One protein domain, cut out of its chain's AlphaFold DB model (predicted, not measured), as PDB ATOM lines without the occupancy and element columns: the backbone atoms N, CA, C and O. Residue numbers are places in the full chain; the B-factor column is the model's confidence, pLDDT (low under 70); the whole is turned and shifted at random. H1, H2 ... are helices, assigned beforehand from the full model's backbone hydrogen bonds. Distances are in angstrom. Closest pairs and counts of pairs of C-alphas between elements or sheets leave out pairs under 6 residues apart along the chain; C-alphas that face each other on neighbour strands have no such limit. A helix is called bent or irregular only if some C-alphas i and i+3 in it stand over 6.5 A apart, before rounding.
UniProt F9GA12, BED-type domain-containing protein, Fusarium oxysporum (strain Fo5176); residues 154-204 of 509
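Overview. This is residues 154 to 204 of the 509 residues of the protein "BED-type domain-containing protein" of Fusarium oxysporum (strain Fo5176) (UniProt F9GA12). Five short helices are strung along a chain that goes out and comes back, making an elongated loop with few contacts between its helices: H1, H2 and H5 gather at one end, and H3 and H4 make a V at the other. The turn between H3 and H4, residues 181 to 183, lies at the far end, and residues 190 to 193 lead back to H5, which touches H2 and comes near H1. The printed part has 51 residues, with five named helices in the order H1, H2, H3, H4, H5 and no named strand, and its class is all helix. The whole is compact, with a radius of gyration of the C-alphas of 10.3 A, and the C-alphas span 29 by 18 by 17 A.

Along the chain. H1 is residues 154 to 162, 11.9 A from first to last C-alpha, and C-alpha 154 is at (28.727, 10.933, 27.933). H2 is residues 167 to 170, 4.9 A long. H3 is residues 173 to 180, 10.4 A long, and C-alpha 180 is at (33.139, -2.565, 22.059). H4 is residues 184 to 189, 9.9 A long; it is neither bent nor irregular, but only just: C-alphas 185 and 188 are 6.4 A apart. H5, the longest helix, is residues 194 to 204, 15.3 A long, and C-alpha 204 is at (29.399, 14.606, 35.450).

Arrangement. H1 is close to H2 but not clearly touching it; their closest C-alphas, of Val 160 and Ala 170, are 6.8 A apart. H1 is also close to H5 but not clearly touching it, with the closest C-alphas, of Leu 157 and Ile 201, 6.7 A apart; their lines are about perpendicular, at 78 degrees. H2 and H5 touch, with the closest C-alphas, of Phe 167 and Ala 194, 5.0 A apart. H2 is close to H3 but not clearly touching it, the closest C-alphas, of Ser 169 and Thr 175, being 7.0 A apart. H3 and H4 touch, with the closest C-alphas, of Ser 180 and Leu 186, 5.2 A apart; at 72 degrees their lines are only just about perpendicular. H4 and H5 are apart, and among the other pairs that are apart are H1 and H3, and H3 and H5. In H1, H3 and H5 every O i to N i+4 pair is within hydrogen-bond range; in H4 0 of 2 are, beside 2 of 3 O i to N i+3 pairs, and H2 is too short for an O i to N i+4 pair.

Size, cuts and confidence. The two C-alphas farthest apart, those of Gly 182 and Met 202, are 29.7 A apart, while the first and last printed C-alphas, of Gln 154 and Ala 204, are 8.4 A apart. The printed part has no cut, and its four links are tight. The mean pLDDT of the printed part is 92.4, and no printed residue is under 70; H4 has a mean of 86.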
ATOM      1  N   GLN A 154      29.944  10.266  27.471       89.31
ATOM      2  CA  GLN A 154      28.727  10.933  27.933       89.31
ATOM      3  C   GLN A 154      27.479  10.103  27.611       89.31
ATOM      4  O   GLN A 154      26.731   9.795  28.526       89.31
ATOM      5  N   GLN A 155      27.304   9.636  26.366       91.69
ATOM      6  CA  GLN A 155      26.162   8.775  26.003       91.69
ATOM      7  C   GLN A 155      26.126   7.466  26.814       91.69
ATOM      8  O   GLN A 155      25.045   6.967  27.117       91.69
ATOM      9  N   TYR A 156      27.284   6.914  27.184       93.88
ATOM     10  CA  TYR A 156      27.366   5.756  28.075       93.88
ATOM     11  C   TYR A 156      26.930   6.096  29.514       93.88
ATOM     12  O   TYR A 156      26.141   5.353  30.093       93.88
ATOM     13  N   LEU A 157      27.366   7.231  30.078       94.50
ATOM     14  CA  LEU A 157      26.899   7.700  31.391       94.50
ATOM     15  C   LEU A 157      25.394   8.008  31.384       94.50
ATOM     16  O   LEU A 157      24.687   7.593  32.300       94.50
ATOM     17  N   ASP A 158      24.900   8.672  30.336       93.19
ATOM     18  CA  ASP A 158      23.478   8.969  30.146       93.19
ATOM     19  C   ASP A 158      22.653   7.674  30.087       93.19
ATOM     20  O   ASP A 158      21.599   7.588  30.709       93.19
ATOM     21  N   TRP A 159      23.144   6.640  29.390       95.38
ATOM     22  CA  TRP A 159      22.508   5.319  29.357       95.38
ATOM     23  C   TRP A 159      22.465   4.662  30.741       95.38
ATOM     24  O   TRP A 159      21.388   4.216  31.143       95.38
ATOM     25  N   VAL A 160      23.592   4.643  31.470       95.88
ATOM     26  CA  VAL A 160      23.678   4.081  32.830       95.88
ATOM     27  C   VAL A 160      22.677   4.757  33.767       95.88
ATOM     28  O   VAL A 160      21.936   4.068  34.462       95.88
ATOM     29  N   VAL A 161      22.625   6.093  33.762       93.50
ATOM     30  CA  VAL A 161      21.745   6.871  34.647       93.50
ATOM     31  C   VAL A 161      20.274   6.744  34.237       93.50
ATOM     32  O   VAL A 161      19.426   6.520  35.095       93.50
ATOM     33  N   ALA A 162      19.951   6.850  32.945       93.06
ATOM     34  CA  ALA A 162      18.561   6.845  32.476       93.06
ATOM     35  C   ALA A 162      17.858   5.481  32.597       93.06
ATOM     36  O   ALA A 162      16.629   5.439  32.587       93.06
ATOM     37  N   HIS A 163      18.612   4.380  32.701       94.69
ATOM     38  CA  HIS A 163      18.071   3.018  32.816       94.69
ATOM     39  C   HIS A 163      18.389   2.348  34.165       94.69
ATOM     40  O   HIS A 163      18.210   1.139  34.281       94.69
ATOM     41  N   ASP A 164      18.877   3.110  35.155       93.12
ATOM     42  CA  ASP A 164      19.302   2.618  36.482       93.12
ATOM     43  C   ASP A 164      20.211   1.372  36.399       93.12
ATOM     44  O   ASP A 164      20.035   0.357  37.080       93.12
ATOM     45  N   VAL A 165      21.186   1.411  35.483       95.12
ATOM     46  CA  VAL A 165      22.054   0.259  35.225       95.12
ATOM     47  C   VAL A 165      23.004   0.084  36.401       95.12
ATOM     48  O   VAL A 165      23.881   0.917  36.643       95.12
ATOM     49  N   SER A 166      22.873  -1.040  37.113       95.75
ATOM     50  CA  SER A 166      23.748  -1.343  38.248       95.75
ATOM     51  C   SER A 166      25.220  -1.242  37.840       95.75
ATOM     52  O   SER A 166      25.613  -1.742  36.783       95.75
ATOM     53  N   PHE A 167      26.070  -0.648  38.686       95.31
ATOM     54  CA  PHE A 167      27.484  -0.461  38.334       95.31
ATOM     55  C   PHE A 167      28.202  -1.786  38.041       95.31
ATOM     56  O   PHE A 167      29.145  -1.804  37.260       95.31
ATOM     57  N   ARG A 168      27.746  -2.903  38.629       94.12
ATOM     58  CA  ARG A 168      28.278  -4.241  38.329       94.12
ATOM     59  C   ARG A 168      27.959  -4.661  36.898       94.12
ATOM     60  O   ARG A 168      28.849  -5.156  36.225       94.12
ATOM     61  N   SER A 169      26.720  -4.452  36.452       94.69
ATOM     62  CA  SER A 169      26.281  -4.738  35.083       94.69
ATOM     63  C   SER A 169      26.971  -3.807  34.087       94.69
ATOM     64  O   SER A 169      27.549  -4.264  33.111       94.69
ATOM     65  N   ALA A 170      26.989  -2.505  34.375       95.06
ATOM     66  CA  ALA A 170      27.587  -1.496  33.509       95.06
ATOM     67  C   ALA A 170      29.096  -1.711  33.268       95.06
ATOM     68  O   ALA A 170      29.590  -1.317  32.212       95.06
ATOM     69  N   THR A 171      29.817  -2.323  34.219       94.94
ATOM     70  CA  THR A 171      31.251  -2.655  34.099       94.94
ATOM     71  C   THR A 171      31.524  -4.165  34.020       94.94
ATOM     72  O   THR A 171      32.619  -4.604  34.379       94.94
ATOM     73  N   ALA A 172      30.538  -4.979  33.633       94.31
ATOM     74  CA  ALA A 172      30.731  -6.412  33.427       94.31
ATOM     75  C   ALA A 172      31.484  -6.674  32.110       94.31
ATOM     76  O   ALA A 172      31.336  -5.921  31.148       94.31
ATOM     77  N   GLY A 173      32.298  -7.735  32.065       91.94
ATOM     78  CA  GLY A 173      33.140  -8.043  30.901       91.94
ATOM     79  C   GLY A 173      32.328  -8.252  29.622       91.94
ATOM     80  O   GLY A 173      32.604  -7.612  28.618       91.94
ATOM     81  N   ASP A 174      31.251  -9.033  29.703       93.50
ATOM     82  CA  ASP A 174      30.300  -9.275  28.608       93.50
ATOM     83  C   ASP A 174      29.621  -7.991  28.093       93.50
ATOM     84  O   ASP A 174      29.412  -7.818  26.891       93.50
ATOM     85  N   THR A 175      29.320  -7.058  28.993       93.69
ATOM     86  CA  THR A 175      28.761  -5.742  28.666       93.69
ATOM     87  C   THR A 175      29.808  -4.862  27.982       93.69
ATOM     88  O   THR A 175      29.494  -4.189  26.999       93.69
ATOM     89  N   CYS A 176      31.065  -4.901  28.429       91.06
ATOM     90  CA  CYS A 176      32.168  -4.206  27.767       91.06
ATOM     91  C   CYS A 176      32.492  -4.796  26.384       91.06
ATOM     92  O   CYS A 176      32.691  -4.038  25.431       91.06
ATOM     93  N   ASP A 177      32.470  -6.122  26.242       91.00
ATOM     94  CA  ASP A 177      32.646  -6.834  24.973       91.00
ATOM     95  C   ASP A 177      31.535  -6.463  23.980       91.00
ATOM     96  O   ASP A 177      31.807  -6.136  22.825       91.00
ATOM     97  N   LEU A 178      30.276  -6.432  24.436       93.81
ATOM     98  CA  LEU A 178      29.127  -6.011  23.631       93.81
ATOM     99  C   LEU A 178      29.249  -4.548  23.174       93.81
ATOM    100  O   LEU A 178      29.048  -4.245  21.997       93.81
ATOM    101  N   LEU A 179      29.595  -3.638  24.089       92.75
ATOM    102  CA  LEU A 179      29.705  -2.201  23.814       92.75
ATOM    103  C   LEU A 179      30.929  -1.829  22.957       92.75
ATOM    104  O   LEU A 179      30.925  -0.771  22.320       92.75
ATOM    105  N   SER A 180      31.947  -2.695  22.909       90.75
ATOM    106  CA  SER A 180      33.139  -2.565  22.059       90.75
ATOM    107  C   SER A 180      33.127  -3.479  20.821       90.75
ATOM    108  O   SER A 180      34.065  -3.446  20.019       90.75
ATOM    109  N   TYR A 181      32.059  -4.256  20.599       91.25
ATOM    110  CA  TYR A 181      31.986  -5.243  19.521       91.25
ATOM    111  C   TYR A 181      32.225  -4.624  18.131       91.25
ATOM    112  O   TYR A 181      31.589  -3.650  17.719       91.25
ATOM    113  N   GLY A 182      33.189  -5.181  17.388       87.44
ATOM    114  CA  GLY A 182      33.624  -4.663  16.082       87.44
ATOM    115  C   GLY A 182      34.400  -3.331  16.128       87.44
ATOM    116  O   GLY A 182      34.783  -2.809  15.076       87.44
ATOM    117  N   ARG A 183      34.642  -2.777  17.323       87.56
ATOM    118  CA  ARG A 183      35.362  -1.523  17.600       87.56
ATOM    119  C   ARG A 183      36.189  -1.643  18.902       87.56
ATOM    120  O   ARG A 183      35.895  -0.919  19.856       87.56
ATOM    121  N   PRO A 184      37.239  -2.493  18.972       83.06
ATOM    122  CA  PRO A 184      38.039  -2.666  20.196       83.06
ATOM    123  C   PRO A 184      38.634  -1.354  20.733       83.06
ATOM    124  O   PRO A 184      38.911  -1.211  21.918       83.06
ATOM    125  N   GLU A 185      38.769  -0.330  19.885       84.31
ATOM    126  CA  GLU A 185      39.210   1.000  20.298       84.31
ATOM    127  C   GLU A 185      38.241   1.726  21.258       84.31
ATOM    128  O   GLU A 185      38.608   2.782  21.779       84.31
ATOM    129  N   LEU A 186      37.030   1.196  21.477       87.44
ATOM    130  CA  LEU A 186      36.061   1.668  22.472       87.44
ATOM    131  C   LEU A 186      36.341   1.157  23.888       87.44
ATOM    132  O   LEU A 186      35.938   1.822  24.836       87.44
ATOM    133  N   GLU A 187      37.047   0.038  24.055       86.31
ATOM    134  CA  GLU A 187      37.288  -0.586  25.365       86.31
ATOM    135  C   GLU A 187      37.965   0.395  26.343       86.31
ATOM    136  O   GLU A 187      37.519   0.586  27.470       86.31
ATOM    137  N   ARG A 188      38.950   1.164  25.855       86.50
ATOM    138  CA  ARG A 188      39.630   2.246  26.602       86.50
ATOM    139  C   ARG A 188      38.748   3.444  26.992       86.50
ATOM    140  O   ARG A 188      39.229   4.340  27.684       86.50
ATOM    141  N   LEU A 189      37.515   3.527  26.491       88.38
ATOM    142  CA  LEU A 189      36.537   4.567  26.839       88.38
ATOM    143  C   LEU A 189      35.497   4.074  27.856       88.38
ATOM    144  O   LEU A 189      34.752   4.894  28.394       88.38
ATOM    145  N   LEU A 190      35.454   2.766  28.121       91.88
ATOM    146  CA  LEU A 190      34.579   2.142  29.106       91.88
ATOM    147  C   LEU A 190      35.247   2.129  30.495       91.88
ATOM    148  O   LEU A 190      36.476   2.178  30.608       91.88
ATOM    149  N   PRO A 191      34.465   2.128  31.587       92.31
ATOM    150  CA  PRO A 191      35.014   2.116  32.935       92.31
ATOM    151  C   PRO A 191      35.574   0.736  33.291       92.31
ATOM    152  O   PRO A 191      34.884  -0.275  33.250       92.31
ATOM    153  N   THR A 192      36.819   0.717  33.758       86.88
ATOM    154  CA  THR A 192      37.522  -0.499  34.204       86.88
ATOM    155  C   THR A 192      36.999  -1.095  35.516       86.88
ATOM    156  O   THR A 192      37.413  -2.183  35.905       86.88
ATOM    157  N   SER A 193      36.142  -0.377  36.248       92.06
ATOM    158  CA  SER A 193      35.542  -0.846  37.500       92.06
ATOM    159  C   SER A 193      34.308  -0.027  37.883       92.06
ATOM    160  O   SER A 193      34.173   1.133  37.484       92.06
ATOM    161  N   ALA A 194      33.461  -0.581  38.752       94.44
ATOM    162  CA  ALA A 194      32.347   0.141  39.372       94.44
ATOM    163  C   ALA A 194      32.791   1.429  40.103       94.44
ATOM    164  O   ALA A 194      32.074   2.428  40.079       94.44
ATOM    165  N   THR A 195      33.987   1.446  40.705       95.12
ATOM    166  CA  THR A 195      34.568   2.648  41.331       95.12
ATOM    167  C   THR A 195      34.930   3.700  40.284       95.12
ATOM    168  O   THR A 195      34.662   4.882  40.477       95.12
ATOM    169  N   THR A 196      35.489   3.271  39.149       93.88
ATOM    170  CA  THR A 196      35.795   4.132  37.998       93.88
ATOM    171  C   THR A 196      34.515   4.792  37.473       93.88
ATOM    172  O   THR A 196      34.475   6.011  37.328       93.88
ATOM    173  N   LEU A 197      33.453   4.004  37.266       95.38
ATOM    174  CA  LEU A 197      32.135   4.480  36.837       95.38
ATOM    175  C   LEU A 197      31.515   5.471  37.834       95.38
ATOM    176  O   LEU A 197      31.108   6.560  37.437       95.38
ATOM    177  N   SER A 198      31.502   5.128  39.126       95.44
ATOM    178  CA  SER A 198      31.002   6.001  40.195       95.44
ATOM    179  C   SER A 198      31.683   7.376  40.172       95.44
ATOM    180  O   SER A 198      31.014   8.409  40.143       95.44
ATOM    181  N   SER A 199      33.017   7.405  40.060       95.44
ATOM    182  CA  SER A 199      33.788   8.648  39.947       95.44
ATOM    183  C   SER A 199      33.433   9.467  38.700       95.44
ATOM    184  O   SER A 199      33.429  10.696  38.761       95.44
ATOM    185  N   TRP A 200      33.114   8.824  37.570       94.88
ATOM    186  CA  TRP A 200      32.698   9.526  36.349       94.88
ATOM    187  C   TRP A 200      31.299  10.131  36.488       94.88
ATOM    188  O   TRP A 200      31.100  11.277  36.092       94.88
ATOM    189  N   ILE A 201      30.355   9.399  37.089       95.06
ATOM    190  CA  ILE A 201      29.003   9.900  37.381       95.06
ATOM    191  C   ILE A 201      29.083  11.099  38.331       95.06
ATOM    192  O   ILE A 201      28.465  12.127  38.063       95.06
ATOM    193  N   MET A 202      29.899  11.023  39.388       95.12
ATOM    194  CA  MET A 202      30.095  12.141  40.318       95.12
ATOM    195  C   MET A 202      30.729  13.371  39.646       95.12
ATOM    196  O   MET A 202      30.298  14.491  39.910       95.12
ATOM    197  N   ALA A 203      31.696  13.191  38.740       94.44
ATOM    198  CA  ALA A 203      32.290  14.296  37.979       94.44
ATOM    199  C   ALA A 203      31.306  14.935  36.976       94.44
ATOM    200  O   ALA A 203      31.287  16.158  36.807       94.44
ATOM    201  N   ALA A 204      30.461  14.125  36.332       92.50
ATOM    202  CA  ALA A 204      29.399  14.606  35.450       92.50
ATOM    203  C   ALA A 204      28.309  15.358  36.234       92.50
ATOM    204  O   ALA A 204      27.886  16.437  35.817       92.50
TER     205      ALA A 204